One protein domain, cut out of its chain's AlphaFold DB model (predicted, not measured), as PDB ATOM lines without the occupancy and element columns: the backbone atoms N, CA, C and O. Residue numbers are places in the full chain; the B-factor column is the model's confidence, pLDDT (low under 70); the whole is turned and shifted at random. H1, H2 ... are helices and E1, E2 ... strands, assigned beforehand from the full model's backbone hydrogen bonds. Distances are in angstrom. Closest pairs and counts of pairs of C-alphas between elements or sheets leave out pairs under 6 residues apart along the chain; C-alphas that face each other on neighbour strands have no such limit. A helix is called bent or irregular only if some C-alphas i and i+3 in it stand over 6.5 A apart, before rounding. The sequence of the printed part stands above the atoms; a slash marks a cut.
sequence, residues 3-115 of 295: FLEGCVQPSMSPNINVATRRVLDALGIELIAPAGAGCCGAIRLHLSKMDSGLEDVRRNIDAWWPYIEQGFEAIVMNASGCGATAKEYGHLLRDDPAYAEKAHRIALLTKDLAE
ATOM      1  N   PHE A   3     -35.420  16.126   0.857       98.00
ATOM      2  CA  PHE A   3     -36.525  17.063   0.691       98.00
ATOM      3  C   PHE A   3     -37.565  16.502  -0.271       98.00
ATOM      4  O   PHE A   3     -37.231  16.070  -1.377       98.00
ATOM      5  N   LEU A   4     -38.832  16.538   0.140       97.44
ATOM      6  CA  LEU A   4     -39.952  16.260  -0.747       97.44
ATOM      7  C   LEU A   4     -40.381  17.563  -1.431       97.44
ATOM      8  O   LEU A   4     -40.936  18.448  -0.786       97.44
ATOM      9  N   GLU A   5     -40.196  17.661  -2.748       94.56
ATOM     10  CA  GLU A   5     -40.650  18.846  -3.494       94.56
ATOM     11  C   GLU A   5     -42.180  18.945  -3.570       94.56
ATOM     12  O   GLU A   5     -42.728  20.044  -3.680       94.56
ATOM     13  N   GLY A   6     -42.859  17.800  -3.464       93.06
ATOM     14  CA  GLY A   6     -44.307  17.669  -3.543       93.06
ATOM     15  C   GLY A   6     -44.823  17.691  -4.982       93.06
ATOM     16  O   GLY A   6     -44.070  17.823  -5.940       93.06
ATOM     17  N   CYS A   7     -46.138  17.546  -5.138       94.38
ATOM     18  CA  CYS A   7     -46.795  17.529  -6.451       94.38
ATOM     19  C   CYS A   7     -47.588  18.811  -6.742       94.38
ATOM     20  O   CYS A   7     -47.503  19.365  -7.831       94.38
ATOM     21  N   VAL A   8     -48.344  19.311  -5.760       93.25
ATOM     22  CA  VAL A   8     -49.204  20.497  -5.924       93.25
ATOM     23  C   VAL A   8     -48.422  21.793  -5.712       93.25
ATOM     24  O   VAL A   8     -48.579  22.752  -6.465       93.25
ATOM     25  N   GLN A   9     -47.559  21.829  -4.694       93.31
ATOM     26  CA  GLN A   9     -46.859  23.050  -4.297       93.31
ATOM     27  C   GLN A   9     -45.945  23.636  -5.378       93.31
ATOM     28  O   GLN A   9     -46.049  24.842  -5.597       93.31
ATOM     29  N   PRO A  10     -45.112  22.853  -6.095       92.19
ATOM     30  CA  PRO A  10     -44.271  23.407  -7.156       92.19
ATOM     31  C   PRO A  10     -45.081  24.069  -8.276       92.19
ATOM     32  O   PRO A  10     -44.637  25.058  -8.846       92.19
ATOM     33  N   SER A  11     -46.281  23.552  -8.556       91.12
ATOM     34  CA  SER A  11     -47.164  24.064  -9.607       91.12
ATOM     35  C   SER A  11     -47.916  25.325  -9.182       91.12
ATOM     36  O   SER A  11     -48.115  26.221  -9.995       91.12
ATOM     37  N   MET A  12     -48.343  25.410  -7.918       87.75
ATOM     38  CA  MET A  12     -49.145  26.538  -7.422       87.75
ATOM     39  C   MET A  12     -48.304  27.676  -6.839       87.75
ATOM     40  O   MET A  12     -48.661  28.842  -6.964       87.75
ATOM     41  N   SER A  13     -47.206  27.346  -6.161       89.69
ATOM     42  CA  SER A  13     -46.345  28.312  -5.480       89.69
ATOM     43  C   SER A  13     -44.888  27.825  -5.469       89.69
ATOM     44  O   SER A  13     -44.355  27.431  -4.424       89.69
ATOM     45  N   PRO A  14     -44.207  27.851  -6.633       88.12
ATOM     46  CA  PRO A  14     -42.834  27.348  -6.777       88.12
ATOM     47  C   PRO A  14     -41.837  28.052  -5.847       88.12
ATOM     48  O   PRO A  14     -40.845  27.460  -5.412       88.12
ATOM     49  N   ASN A  15     -42.122  29.307  -5.489       91.75
ATOM     50  CA  ASN A  15     -41.276  30.110  -4.614       91.75
ATOM     51  C   ASN A  15     -41.151  29.534  -3.195       91.75
ATOM     52  O   ASN A  15     -40.139  29.794  -2.548       91.75
ATOM     53  N   ILE A  16     -42.108  28.724  -2.721       93.56
ATOM     54  CA  ILE A  16     -42.032  28.111  -1.385       93.56
ATOM     55  C   ILE A  16     -40.835  27.159  -1.299       93.56
ATOM     56  O   ILE A  16     -40.046  27.257  -0.365       93.56
ATOM     57  N   ASN A  17     -40.627  26.293  -2.296       94.50
ATOM     58  CA  ASN A  17     -39.490  25.363  -2.288       94.50
ATOM     59  C   ASN A  17     -38.151  26.105  -2.386       94.50
ATOM     60  O   ASN A  17     -37.194  25.758  -1.694       94.50
ATOM     61  N   VAL A  18     -38.089  27.150  -3.216       95.00
ATOM     62  CA  VAL A  18     -36.893  27.997  -3.344       95.00
ATOM     63  C   VAL A  18     -36.565  28.671  -2.011       95.00
ATOM     64  O   VAL A  18     -35.412  28.669  -1.587       95.00
ATOM     65  N   ALA A  19     -37.575  29.206  -1.331       94.62
ATOM     66  CA  ALA A  19     -37.428  29.826  -0.026       94.62
ATOM     67  C   ALA A  19     -36.977  28.843   1.052       94.62
ATOM     68  O   ALA A  19     -36.010  29.118   1.756       94.62
ATOM     69  N   THR A  20     -37.620  27.675   1.135       95.75
ATOM     70  CA  THR A  20     -37.227  26.608   2.061       95.75
ATOM     71  C   THR A  20     -35.751  26.255   1.898       95.75
ATOM     72  O   THR A  20     -35.021  26.208   2.886       95.75
ATOM     73  N   ARG A  21     -35.286  26.075   0.653       96.00
ATOM     74  CA  ARG A  21     -33.873  25.794   0.365       96.00
ATOM     75  C   ARG A  21     -32.958  26.930   0.814       96.00
ATOM     76  O   ARG A  21     -31.945  26.650   1.432       96.00
ATOM     77  N   ARG A  22     -33.315  28.190   0.545       94.69
ATOM     78  CA  ARG A  22     -32.506  29.357   0.945       94.69
ATOM     79  C   ARG A  22     -32.344  29.473   2.459       94.69
ATOM     80  O   ARG A  22     -31.240  29.722   2.923       94.69
ATOM     81  N   VAL A  23     -33.425  29.290   3.218       93.75
ATOM     82  CA  VAL A  23     -33.376  29.384   4.685       93.75
ATOM     83  C   VAL A  23     -32.533  28.257   5.272       93.75
ATOM     84  O   VAL A  23     -31.690  28.503   6.126       93.75
ATOM     85  N   LEU A  24     -32.724  27.026   4.796       95.94
ATOM     86  CA  LEU A  24     -31.951  25.889   5.289       95.94
ATOM     87  C   LEU A  24     -30.477  25.963   4.874       95.94
ATOM     88  O   LEU A  24     -29.620  25.671   5.701       95.94
ATOM     89  N   ASP A  25     -30.166  26.453   3.672       95.94
ATOM     90  CA  ASP A  25     -28.786  26.709   3.236       95.94
ATOM     91  C   ASP A  25     -28.093  27.752   4.129       95.94
ATOM     92  O   ASP A  25     -26.975  27.528   4.585       95.94
ATOM     93  N   ALA A  26     -28.795  28.833   4.499       94.31
ATOM     94  CA  ALA A  26     -28.289  29.825   5.453       94.31
ATOM     95  C   ALA A  26     -28.040  29.244   6.861       94.31
ATOM     96  O   ALA A  26     -27.177  29.732   7.588       94.31
ATOM     97  N   LEU A  27     -28.751  28.176   7.234       95.31
ATOM     98  CA  LEU A  27     -28.522  27.417   8.469       95.31
ATOM     99  C   LEU A  27     -27.411  26.357   8.345       95.31
ATOM    100  O   LEU A  27     -27.105  25.673   9.328       95.31
ATOM    101  N   GLY A  28     -26.802  26.219   7.163       95.75
ATOM    102  CA  GLY A  28     -25.799  25.199   6.854       95.75
ATOM    103  C   GLY A  28     -26.390  23.810   6.595       95.75
ATOM    104  O   GLY A  28     -25.676  22.815   6.705       95.75
ATOM    105  N   ILE A  29     -27.685  23.720   6.284       96.50
ATOM    106  CA  ILE A  29     -28.409  22.472   6.022       96.50
ATOM    107  C   ILE A  29     -28.671  22.346   4.519       96.50
ATOM    108  O   ILE A  29     -29.562  22.986   3.960       96.50
ATOM    109  N   GLU A  30     -27.937  21.451   3.860       95.44
ATOM    110  CA  GLU A  30     -28.168  21.139   2.449       95.44
ATOM    111  C   GLU A  30     -29.415  20.258   2.266       95.44
ATOM    112  O   GLU A  30     -29.604  19.248   2.958       95.44
ATOM    113  N   LEU A  31     -30.256  20.622   1.291       97.06
ATOM    114  CA  LEU A  31     -31.423  19.846   0.879       97.06
ATOM    115  C   LEU A  31     -31.199  19.139  -0.457       97.06
ATOM    116  O   LEU A  31     -31.062  19.788  -1.497       97.06
ATOM    117  N   ILE A  32     -31.319  17.813  -0.449       97.62
ATOM    118  CA  ILE A  32     -31.299  16.982  -1.656       97.62
ATOM    119  C   ILE A  32     -32.720  16.518  -1.967       97.62
ATOM    120  O   ILE A  32     -33.398  15.976  -1.099       97.62
ATOM    121  N   ALA A  33     -33.167  16.721  -3.206       96.75
ATOM    122  CA  ALA A  33     -34.421  16.166  -3.712       96.75
ATOM    123  C   ALA A  33     -34.106  15.030  -4.697       96.75
ATOM    124  O   ALA A  33     -33.677  15.313  -5.818       96.75
ATOM    125  N   PRO A  34     -34.255  13.754  -4.297       96.62
ATOM    126  CA  PRO A  34     -34.010  12.632  -5.196       96.62
ATOM    127  C   PRO A  34     -34.993  12.625  -6.368       96.62
ATOM    128  O   PRO A  34     -36.201  12.703  -6.159       96.62
ATOM    129  N   ALA A  35     -34.483  12.483  -7.595       92.12
ATOM    130  CA  ALA A  35     -35.269  12.600  -8.830       92.12
ATOM    131  C   ALA A  35     -36.434  11.594  -8.953       92.12
ATOM    132  O   ALA A  35     -37.371  11.833  -9.707       92.12
ATOM    133  N   GLY A  36     -36.390  10.479  -8.215       93.56
ATOM    134  CA  GLY A  36     -37.466   9.483  -8.185       93.56
ATOM    135  C   GLY A  36     -38.626   9.816  -7.238       93.56
ATOM    136  O   GLY A  36     -39.706   9.240  -7.381       93.56
ATOM    137  N   ALA A  37     -38.439  10.734  -6.282       96.75
ATOM    138  CA  ALA A  37     -39.477  11.133  -5.332       96.75
ATOM    139  C   ALA A  37     -40.479  12.100  -5.990       96.75
ATOM    140  O   ALA A  37     -40.145  12.829  -6.916       96.75
ATOM    141  N   GLY A  38     -41.743  12.105  -5.552       95.31
ATOM    142  CA  GLY A  38     -42.794  12.908  -6.202       95.31
ATOM    143  C   GLY A  38     -44.007  13.174  -5.319       95.31
ATOM    144  O   GLY A  38     -43.887  13.798  -4.277       95.31
ATOM    145  N   CYS A  39     -45.206  12.753  -5.725       96.56
ATOM    146  CA  CYS A  39     -46.394  12.880  -4.876       96.56
ATOM    147  C   CYS A  39     -46.237  12.044  -3.594       96.56
ATOM    148  O   CYS A  39     -45.795  10.902  -3.666       96.56
ATOM    149  N   CYS A  40     -46.644  12.576  -2.438       97.19
ATOM    150  CA  CYS A  40     -46.640  11.855  -1.157       97.19
ATOM    151  C   CYS A  40     -47.743  10.785  -1.031       97.19
ATOM    152  O   CYS A  40     -47.792  10.086  -0.023       97.19
ATOM    153  N   GLY A  41     -48.651  10.692  -2.006       97.06
ATOM    154  CA  GLY A  41     -49.814   9.798  -2.000       97.06
ATOM    155  C   GLY A  41     -51.095  10.422  -1.426       97.06
ATOM    156  O   GLY A  41     -52.185   9.950  -1.741       97.06
ATOM    157  N   ALA A  42     -51.003  11.528  -0.674       95.88
ATOM    158  CA  ALA A  42     -52.129  12.120   0.066       95.88
ATOM    159  C   ALA A  42     -53.395  12.332  -0.783       95.88
ATOM    160  O   ALA A  42     -54.483  11.904  -0.413       95.88
ATOM    161  N   ILE A  43     -53.250  12.952  -1.959       93.75
ATOM    162  CA  ILE A  43     -54.386  13.280  -2.832       93.75
ATOM    163  C   ILE A  43     -55.080  12.022  -3.365       93.75
ATOM    164  O   ILE A  43     -56.307  11.972  -3.407       93.75
ATOM    165  N   ARG A  44     -54.319  10.989  -3.747       95.25
ATOM    166  CA  ARG A  44     -54.893   9.722  -4.227       95.25
ATOM    167  C   ARG A  44     -55.640   9.004  -3.108       95.25
ATOM    168  O   ARG A  44     -56.752   8.536  -3.338       95.25
ATOM    169  N   LEU A  45     -55.078   9.000  -1.900       94.19
ATOM    170  CA  LEU A  45     -55.717   8.423  -0.716       94.19
ATOM    171  C   LEU A  45     -57.020   9.158  -0.358       94.19
ATOM    172  O   LEU A  45     -58.029   8.513  -0.095       94.19
ATOM    173  N   HIS A  46     -57.052  10.494  -0.442       91.25
ATOM    174  CA  HIS A  46     -58.281  11.279  -0.246       91.25
ATOM    175  C   HIS A  46     -59.373  10.998  -1.288       91.25
ATOM    176  O   HIS A  46     -60.548  11.225  -1.018       91.25
ATOM    177  N   LEU A  47     -58.998  10.512  -2.471       92.69
ATOM    178  CA  LEU A  47     -59.918  10.118  -3.542       92.69
ATOM    179  C   LEU A  47     -60.230   8.615  -3.528       92.69
ATOM    180  O   LEU A  47     -60.685   8.081  -4.538       92.69
ATOM    181  N   SER A  48     -59.933   7.925  -2.422       92.56
ATOM    182  CA  SER A  48     -60.124   6.477  -2.262       92.56
ATOM    183  C   SER A  48     -59.376   5.627  -3.300       92.56
ATOM    184  O   SER A  48     -59.699   4.459  -3.499       92.56
ATOM    185  N   LYS A  49     -58.339   6.174  -3.949       95.69
ATOM    186  CA  LYS A  49     -57.491   5.453  -4.910       95.69
ATOM    187  C   LYS A  49     -56.312   4.792  -4.197       95.69
ATOM    188  O   LYS A  49     -55.161   5.168  -4.435       95.69
ATOM    189  N   MET A  50     -56.623   3.842  -3.314       95.81
ATOM    190  CA  MET A  50     -55.669   3.224  -2.384       95.81
ATOM    191  C   MET A  50     -54.441   2.651  -3.088       95.81
ATOM    192  O   MET A  50     -53.341   3.099  -2.783       95.81
ATOM    193  N   ASP A  51     -54.614   1.767  -4.073       97.25
ATOM    194  CA  ASP A  51     -53.494   1.090  -4.746       97.25
ATOM    195  C   ASP A  51     -52.493   2.088  -5.321       97.25
ATOM    196  O   ASP A  51     -51.314   2.081  -4.976       97.25
ATOM    197  N   SER A  52     -52.994   3.053  -6.092       97.62
ATOM    198  CA  SER A  52     -52.142   4.083  -6.682       97.62
ATOM    199  C   SER A  52     -51.552   5.061  -5.658       97.62
ATOM    200  O   SER A  52     -50.509   5.664  -5.895       97.62
ATOM    201  N   GLY A  53     -52.213   5.247  -4.512       97.88
ATOM    202  CA  GLY A  53     -51.648   5.977  -3.383       97.88
ATOM    203  C   GLY A  53     -50.474   5.219  -2.769       97.88
ATOM    204  O   GLY A  53     -49.433   5.819  -2.528       97.88
ATOM    205  N   LEU A  54     -50.606   3.905  -2.577       98.44
ATOM    206  CA  LEU A  54     -49.539   3.044  -2.061       98.44
ATOM    207  C   LEU A  54     -48.374   2.901  -3.049       98.44
ATOM    208  O   LEU A  54     -47.227   2.822  -2.621       98.44
ATOM    209  N   GLU A  55     -48.627   2.929  -4.358       98.38
ATOM    210  CA  GLU A  55     -47.576   3.037  -5.381       98.38
ATOM    211  C   GLU A  55     -46.755   4.324  -5.221       98.38
ATOM    212  O   GLU A  55     -45.526   4.276  -5.253       98.38
ATOM    213  N   ASP A  56     -47.408   5.467  -4.975       98.50
ATOM    214  CA  ASP A  56     -46.720   6.731  -4.684       98.50
ATOM    215  C   ASP A  56     -45.862   6.638  -3.409       98.50
ATOM    216  O   ASP A  56     -44.738   7.144  -3.385       98.50
ATOM    217  N   VAL A  57     -46.370   5.965  -2.368       98.56
ATOM    218  CA  VAL A  57     -45.624   5.705  -1.127       98.56
ATOM    219  C   VAL A  57     -44.373   4.872  -1.417       98.56
ATOM    220  O   VAL A  57     -43.272   5.319  -1.097       98.56
ATOM    221  N   ARG A  58     -44.518   3.702  -2.057       98.75
ATOM    222  CA  ARG A  58     -43.396   2.800  -2.385       98.75
ATOM    223  C   ARG A  58     -42.345   3.493  -3.247       98.75
ATOM    224  O   ARG A  58     -41.170   3.470  -2.903       98.75
ATOM    225  N   ARG A  59     -42.770   4.227  -4.280       98.62
ATOM    226  CA  ARG A  59     -41.877   5.007  -5.148       98.62
ATOM    227  C   ARG A  59     -41.038   6.021  -4.367       98.62
ATOM    228  O   ARG A  59     -39.846   6.165  -4.631       98.62
ATOM    229  N   ASN A  60     -41.638   6.740  -3.417       98.69
ATOM    230  CA  ASN A  60     -40.879   7.673  -2.584       98.69
ATOM    231  C   ASN A  60     -39.907   6.936  -1.658       98.69
ATOM    232  O   ASN A  60     -38.778   7.394  -1.492       98.69
ATOM    233  N   ILE A  61     -40.319   5.796  -1.089       98.69
ATOM    234  CA  ILE A  61     -39.435   4.946  -0.286       98.69
ATOM    235  C   ILE A  61     -38.216   4.532  -1.112       98.69
ATOM    236  O   ILE A  61     -37.097   4.773  -0.670       98.69
ATOM    237  N   ASP A  62     -38.412   4.011  -2.322       98.69
ATOM    238  CA  ASP A  62     -37.322   3.582  -3.207       98.69
ATOM    239  C   ASP A  62     -36.381   4.731  -3.581       98.69
ATOM    240  O   ASP A  62     -35.165   4.556  -3.634       98.69
ATOM    241  N   ALA A  63     -36.921   5.934  -3.786       98.62
ATOM    242  CA  ALA A  63     -36.120   7.112  -4.096       98.62
ATOM    243  C   ALA A  63     -35.284   7.609  -2.902       98.62
ATOM    244  O   ALA A  63     -34.204   8.174  -3.095       98.62
ATOM    245  N   TRP A  64     -35.775   7.440  -1.674       98.62
ATOM    246  CA  TRP A  64     -35.103   7.904  -0.458       98.62
ATOM    247  C   TRP A  64     -34.176   6.863   0.159       98.62
ATOM    248  O   TRP A  64     -33.161   7.238   0.746       98.62
ATOM    249  N   TRP A  65     -34.498   5.577   0.023       98.38
ATOM    250  CA  TRP A  65     -33.817   4.488   0.720       98.38
ATOM    251  C   TRP A  65     -32.294   4.481   0.522       98.38
ATOM    252  O   TRP A  65     -31.590   4.473   1.534       98.38
ATOM    253  N   PRO A  66     -31.751   4.634  -0.706       98.25
ATOM    254  CA  PRO A  66     -30.301   4.640  -0.912       98.25
ATOM    255  C   PRO A  66     -29.578   5.758  -0.151       98.25
ATOM    256  O   PRO A  66     -28.420   5.609   0.225       98.25
ATOM    257  N   TYR A  67     -30.242   6.894   0.075       98.31
ATOM    258  CA  TYR A  67     -29.683   8.014   0.835       98.31
ATOM    259  C   TYR A  67     -29.797   7.779   2.342       98.31
ATOM    260  O   TYR A  67     -28.891   8.127   3.095       98.31
ATOM    261  N   ILE A  68     -30.892   7.168   2.795       97.88
ATOM    262  CA  ILE A  68     -31.060   6.790   4.204       97.88
ATOM    263  C   ILE A  68     -29.960   5.803   4.614       97.88
ATOM    264  O   ILE A  68     -29.349   5.984   5.665       97.88
ATOM    265  N   GLU A  69     -29.634   4.828   3.762       97.56
ATOM    266  CA  GLU A  69     -28.525   3.885   3.980       97.56
ATOM    267  C   GLU A  69     -27.151   4.576   4.020       97.56
ATOM    268  O   GLU A  69     -26.243   4.115   4.708       97.56
ATOM    269  N   GLN A  70     -27.006   5.725   3.355       97.12
ATOM    270  CA  GLN A  70     -25.806   6.570   3.408       97.12
ATOM    271  C   GLN A  70     -25.750   7.491   4.641       97.12
ATOM    272  O   GLN A  70     -24.820   8.288   4.766       97.12
ATOM    273  N   GLY A  71     -26.724   7.404   5.550       96.12
ATOM    274  CA  GLY A  71     -26.744   8.165   6.798       96.12
ATOM    275  C   GLY A  71     -27.515   9.484   6.738       96.12
ATOM    276  O   GLY A  71     -27.356  10.313   7.631       96.12
ATOM    277  N   PHE A  72     -28.367   9.705   5.729       97.25
ATOM    278  CA  PHE A  72     -29.253  10.871   5.731       97.25
ATOM    279  C   PHE A  72     -30.257  10.786   6.889       97.25
ATOM    280  O   PHE A  72     -30.979   9.808   7.065       97.25
ATOM    281  N   GLU A  73     -30.308  11.861   7.666       94.12
ATOM    282  CA  GLU A  73     -30.895  11.887   9.010       94.12
ATOM    283  C   GLU A  73     -32.334  12.421   9.084       94.12
ATOM    284  O   GLU A  73     -32.997  12.259  10.106       94.12
ATOM    285  N   ALA A  74     -32.848  13.029   8.010       98.12
ATOM    286  CA  ALA A  74     -34.226  13.516   7.957       98.12
ATOM    287  C   ALA A  74     -34.754  13.642   6.522       98.12
ATOM    288  O   ALA A  74     -33.989  13.908   5.586       98.12
ATOM    289  N   ILE A  75     -36.078  13.529   6.384       98.56
ATOM    290  CA  ILE A  75     -36.849  13.871   5.186       98.56
ATOM    291  C   ILE A  75     -37.716  15.083   5.523       98.56
ATOM    292  O   ILE A  75     -38.665  14.999   6.302       98.56
ATOM    293  N   VAL A  76     -37.364  16.220   4.936       98.38
ATOM    294  CA  VAL A  76     -37.962  17.521   5.215       98.38
ATOM    295  C   VAL A  76     -39.251  17.707   4.426       98.38
ATOM    296  O   VAL A  76     -39.280  17.547   3.202       98.38
ATOM    297  N   MET A  77     -40.292  18.120   5.144       97.50
ATOM    298  CA  MET A  77     -41.615  18.436   4.623       97.50
ATOM    299  C   MET A  77     -41.917  19.911   4.879       97.50
ATOM    300  O   MET A  77     -41.911  20.362   6.022       97.50
ATOM    301  N   ASN A  78     -42.205  20.664   3.816       95.62
ATOM    302  CA  ASN A  78     -42.615  22.073   3.909       95.62
ATOM    303  C   ASN A  78     -44.102  22.301   3.586       95.62
ATOM    304  O   ASN A  78     -44.564  23.438   3.551       95.62
ATOM    305  N   ALA A  79     -44.847  21.215   3.373       96.56
ATOM    306  CA  ALA A  79     -46.297  21.203   3.312       96.56
ATOM    307  C   ALA A  79     -46.813  20.204   4.349       96.56
ATOM    308  O   ALA A  79     -46.602  18.993   4.214       96.56
ATOM    309  N   SER A  80     -47.519  20.691   5.368       96.69
ATOM    310  CA  SER A  80     -47.919  19.865   6.508       96.69
ATOM    311  C   SER A  80     -48.855  18.716   6.125       96.69
ATOM    312  O   SER A  80     -48.881  17.703   6.817       96.69
ATOM    313  N   GLY A  81     -49.603  18.833   5.018       96.12
ATOM    314  CA  GLY A  81     -50.379  17.722   4.456       96.12
ATOM    315  C   GLY A  81     -49.500  16.571   3.959       96.12
ATOM    316  O   GLY A  81     -49.798  15.415   4.242       96.12
ATOM    317  N   CYS A  82     -48.379  16.876   3.298       97.62
ATOM    318  CA  CYS A  82     -47.420  15.851   2.887       97.62
ATOM    319  C   CYS A  82     -46.732  15.219   4.100       97.62
ATOM    320  O   CYS A  82     -46.595  14.000   4.141       97.62
ATOM    321  N   GLY A  83     -46.360  16.030   5.096       97.88
ATOM    322  CA  GLY A  83     -45.756  15.536   6.334       97.88
ATOM    323  C   GLY A  83     -46.682  14.628   7.137       97.88
ATOM    324  O   GLY A  83     -46.245  13.574   7.587       97.88
ATOM    325  N   ALA A  84     -47.968  14.975   7.246       97.81
ATOM    326  CA  ALA A  84     -48.958  14.113   7.886       97.81
ATOM    327  C   ALA A  84     -49.067  12.756   7.176       97.81
ATOM    328  O   ALA A  84     -48.970  11.726   7.828       97.81
ATOM    329  N   THR A  85     -49.192  12.729   5.844       98.06
ATOM    330  CA  THR A  85     -49.272  11.459   5.105       98.06
ATOM    331  C   THR A  85     -47.980  10.648   5.185       98.06
ATOM    332  O   THR A  85     -48.043   9.439   5.368       98.06
ATOM    333  N   ALA A  86     -46.811  11.284   5.086       98.38
ATOM    334  CA  ALA A  86     -45.527  10.591   5.174       98.38
ATOM    335  C   ALA A  86     -45.273   9.966   6.557       98.38
ATOM    336  O   ALA A  86     -44.736   8.863   6.640       98.38
ATOM    337  N   LYS A  87     -45.737  10.607   7.638       98.50
ATOM    338  CA  LYS A  87     -45.711  10.022   8.990       98.50
ATOM    339  C   LYS A  87     -46.638   8.803   9.140       98.50
ATOM    340  O   LYS A  87     -46.390   7.971  10.003       98.50
ATOM    341  N   GLU A  88     -47.623   8.631   8.256       98.00
ATOM    342  CA  GLU A  88     -48.495   7.446   8.215       98.00
ATOM    343  C   GLU A  88     -47.951   6.307   7.334       98.00
ATOM    344  O   GLU A  88     -48.559   5.239   7.280       98.00
ATOM    345  N   TYR A  89     -46.810   6.473   6.650       98.56
ATOM    346  CA  TYR A  89     -46.277   5.450   5.733       98.56
ATOM    347  C   TYR A  89     -46.110   4.083   6.403       98.56
ATOM    348  O   TYR A  89     -46.487   3.068   5.816       98.56
ATOM    349  N   GLY A  90     -45.621   4.060   7.646       98.38
ATOM    350  CA  GLY A  90     -45.491   2.828   8.424       98.38
ATOM    351  C   GLY A  90     -46.825   2.106   8.632       98.38
ATOM    352  O   GLY A  90     -46.870   0.885   8.548       98.38
ATOM    353  N   HIS A  91     -47.924   2.839   8.834       98.12
ATOM    354  CA  HIS A  91     -49.255   2.241   8.940       98.12
ATOM    355  C   HIS A  91     -49.796   1.792   7.577       98.12
ATOM    356  O   HIS A  91     -50.392   0.719   7.481       98.12
ATOM    357  N   LEU A  92     -49.588   2.596   6.530       98.12
ATOM    358  CA  LEU A  92     -50.082   2.336   5.174       98.12
ATOM    359  C   LEU A  92     -49.479   1.072   4.546       98.12
ATOM    360  O   LEU A  92     -50.169   0.389   3.796       98.12
ATOM    361  N   LEU A  93     -48.218   0.760   4.856       98.56
ATOM    362  CA  LEU A  93     -47.494  -0.398   4.317       98.56
ATOM    363  C   LEU A  93     -47.170  -1.461   5.377       98.56
ATOM    364  O   LEU A  93     -46.310  -2.305   5.149       98.56
ATOM    365  N   ARG A  94     -47.857  -1.453   6.527       98.38
ATOM    366  CA  ARG A  94     -47.603  -2.394   7.639       98.38
ATOM    367  C   ARG A  94     -47.731  -3.873   7.245       98.38
ATOM    368  O   ARG A  94     -47.047  -4.712   7.815       98.38
ATOM    369  N   ASP A  95     -48.599  -4.159   6.276       97.81
ATOM    370  CA  ASP A  95     -48.905  -5.511   5.797       97.81
ATOM    371  C   ASP A  95     -48.091  -5.867   4.531       97.81
ATOM    372  O   ASP A  95     -48.278  -6.933   3.946       97.81
ATOM    373  N   ASP A  96     -47.188  -4.981   4.087       98.12
ATOM    374  CA  ASP A  96     -46.309  -5.197   2.936       98.12
ATOM    375  C   ASP A  96     -44.929  -5.690   3.412       98.12
ATOM    376  O   ASP A  96     -44.128  -4.885   3.899       98.12
ATOM    377  N   PRO A  97     -44.598  -6.986   3.267       97.62
ATOM    378  CA  PRO A  97     -43.362  -7.544   3.816       97.62
ATOM    379  C   PRO A  97     -42.090  -6.951   3.194       97.62
ATOM    380  O   PRO A  97     -41.036  -6.994   3.823       97.62
ATOM    381  N   ALA A  98     -42.163  -6.384   1.985       98.19
ATOM    382  CA  ALA A  98     -41.010  -5.769   1.332       98.19
ATOM    383  C   ALA A  98     -40.760  -4.325   1.804       98.19
ATOM    384  O   ALA A  98     -39.630  -3.834   1.714       98.19
ATOM    385  N   TYR A  99     -41.795  -3.642   2.307       98.62
ATOM    386  CA  TYR A  99     -41.738  -2.211   2.618       98.62
ATOM    387  C   TYR A  99     -42.045  -1.841   4.068       98.62
ATOM    388  O   TYR A  99     -41.696  -0.727   4.451       98.62
ATOM    389  N   ALA A 100     -42.650  -2.713   4.877       98.62
ATOM    390  CA  ALA A 100     -43.128  -2.371   6.221       98.62
ATOM    391  C   ALA A 100     -42.046  -1.706   7.090       98.62
ATOM    392  O   ALA A 100     -42.261  -0.621   7.638       98.62
ATOM    393  N   GLU A 101     -40.849  -2.298   7.153       98.56
ATOM    394  CA  GLU A 101     -39.729  -1.748   7.926       98.56
ATOM    395  C   GLU A 101     -39.246  -0.404   7.358       98.56
ATOM    396  O   GLU A 101     -39.097   0.579   8.092       98.56
ATOM    397  N   LYS A 102     -39.060  -0.331   6.034       98.69
ATOM    398  CA  LYS A 102     -38.597   0.885   5.352       98.69
ATOM    399  C   LYS A 102     -39.575   2.042   5.546       98.69
ATOM    400  O   LYS A 102     -39.170   3.166   5.839       98.69
ATOM    401  N   ALA A 103     -40.867   1.756   5.421       98.69
ATOM    402  CA  ALA A 103     -41.951   2.710   5.584       98.69
ATOM    403  C   ALA A 103     -42.029   3.231   7.023       98.69
ATOM    404  O   ALA A 103     -42.142   4.440   7.235       98.69
ATOM    405  N   HIS A 104     -41.888   2.345   8.015       98.69
ATOM    406  CA  HIS A 104     -41.806   2.735   9.420       98.69
ATOM    407  C   HIS A 104     -40.584   3.629   9.687       98.69
ATOM    408  O   HIS A 104     -40.705   4.681  10.318       98.69
ATOM    409  N   ARG A 105     -39.411   3.279   9.145       98.50
ATOM    410  CA  ARG A 105     -38.203   4.106   9.269       98.50
ATOM    411  C   ARG A 105     -38.381   5.487   8.636       98.50
ATOM    412  O   ARG A 105     -37.988   6.482   9.240       98.50
ATOM    413  N   ILE A 106     -38.991   5.567   7.457       98.44
ATOM    414  CA  ILE A 106     -39.270   6.837   6.771       98.44
ATOM    415  C   ILE A 106     -40.245   7.708   7.559       98.44
ATOM    416  O   ILE A 106     -40.014   8.913   7.676       98.44
ATOM    417  N   ALA A 107     -41.280   7.119   8.160       98.44
ATOM    418  CA  ALA A 107     -42.196   7.850   9.029       98.44
ATOM    419  C   ALA A 107     -41.458   8.515  10.208       98.44
ATOM    420  O   ALA A 107     -41.699   9.686  10.498       98.44
ATOM    421  N   LEU A 108     -40.497   7.818  10.827       98.19
ATOM    422  CA  LEU A 108     -39.674   8.363  11.919       98.19
ATOM    423  C   LEU A 108     -38.709   9.471  11.468       98.19
ATOM    424  O   LEU A 108     -38.458  10.416  12.217       98.19
ATOM    425  N   LEU A 109     -38.161   9.358  10.254       98.50
ATOM    426  CA  LEU A 109     -37.251  10.349   9.669       98.50
ATOM    427  C   LEU A 109     -37.981  11.563   9.079       98.50
ATOM    428  O   LEU A 109     -37.343  12.561   8.745       98.50
ATOM    429  N   THR A 110     -39.303  11.498   8.930       98.69
ATOM    430  CA  THR A 110     -40.102  12.595   8.379       98.69
ATOM    431  C   THR A 110     -40.197  13.738   9.385       98.69
ATOM    432  O   THR A 110     -40.713  13.568  10.491       98.69
ATOM    433  N   LYS A 111     -39.743  14.925   8.976       98.44
ATOM    434  CA  LYS A 111     -39.711  16.133   9.804       98.44
ATOM    435  C   LYS A 111     -40.406  17.298   9.125       98.44
ATOM    436  O   LYS A 111     -40.147  17.597   7.959       98.44
ATOM    437  N   ASP A 112     -41.270  17.969   9.877       98.12
ATOM    438  CA  ASP A 112     -41.787  19.274   9.478       98.12
ATOM    439  C   ASP A 112     -40.695  20.345   9.628       98.12
ATOM    440  O   ASP A 112     -39.820  20.236  10.493       98.12
ATOM    441  N   LEU A 113     -40.759  21.409   8.824       96.00
ATOM    442  CA  LEU A 113     -39.853  22.551   8.968       96.00
ATOM    443  C   LEU A 113     -39.875  23.152  10.375       96.00
ATOM    444  O   LEU A 113     -38.824  23.555  10.866       96.00
ATOM    445  N   ALA A 114     -41.036  23.181  11.034       95.12
ATOM    446  CA  ALA A 114     -41.150  23.706  12.390       95.12
ATOM    447  C   ALA A 114     -40.271  22.931  13.388       95.12
ATOM    448  O   ALA A 114     -39.624  23.541  14.235       95.12
ATOM    449  N   GLU A 115     -40.199  21.600  13.258       96.75
ATOM    450  CA  GLU A 115     -39.337  20.761  14.101       96.75
ATOM    451  C   GLU A 115     -37.861  21.084  13.861       96.75
ATOM    452  O   GLU A 115     -37.092  21.226  14.808       96.75
TER     453      GLU A 115
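What this domain is: This is residues 3 to 115 of the 295 residues of the protein "Cysteine-rich domain-containing protein" of Burkholderia sp. D7 (UniProt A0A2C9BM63). A tiny sheet of two parallel strands, E1 and E2, lies near the middle; H5 packs on E2, H7 runs straight into E2, and the long H4 crosses H7. H1 and H2 form a corner apart from the other named elements, and residues 27 to 41, with no named element, lead from it to H3. The 113 printed residues hold seven named helices and two named strands, in the order H1, H2, H3, H4, E1, H5, H6, H7, E2: mostly helix. The whole is compact, with a radius of gyration of the C-alphas of 13.5 A and spans of 41 by 32 by 24 A.

How they stand to each other: E1, residues 75 to 77, and E2, residues 110 to 112, are parallel, with N 77 and O 111 at 2.9 A. With H5, residues 80 to 87, H6, residues 89 to 92, and H7, residues 100 to 109, they form a strand-helix-strand unit, two parallel neighbour strands with helices between. H7 is the hub. It touches H6, closest C-alphas Gly 90 and His 104, 3.8 A, and H5, Lys 87 and Ala 107, 4.1 A. H4, residues 50 to 69, touches H7 with residues 61 to 65 alone, closest C-alphas Ile 61 and Ala 103, 6.8 A, at a steep tilt of 68 degrees, only just short of perpendicular. H3, residues 42 to 46, touches H4 at the C-alphas of Arg 44 and Gly 53, 5.0 A. H1, residues 9 to 12, and H2, residues 14 to 26, touch only at the corner, closest C-alphas Pro 10 and Asn 17, 7.1 A. O i to N i+4 pairs are within hydrogen-bond range throughout H3, H5 and H7, in 8 of 9 in H2 and 14 of 16 in H4; H1 and H6 are too short for one.

Where its parts are: H1 begins at C-alpha 9, (-46.859, 23.050, -4.297). H2 is 19.2 A long, H7 14.4 A and H4 27.9 A; H4 is irregular, with C-alphas 63 and 66 7.1 A apart. E2 ends at C-alpha 112, (-41.787, 19.274, 9.478).

The domain as a whole: The farthest C-alphas, Ala 26 and Asp 95, are 40.9 A apart. The printed part has no cut, the link H2 to H3 is long, and no printed residue is under 70 in pLDDT.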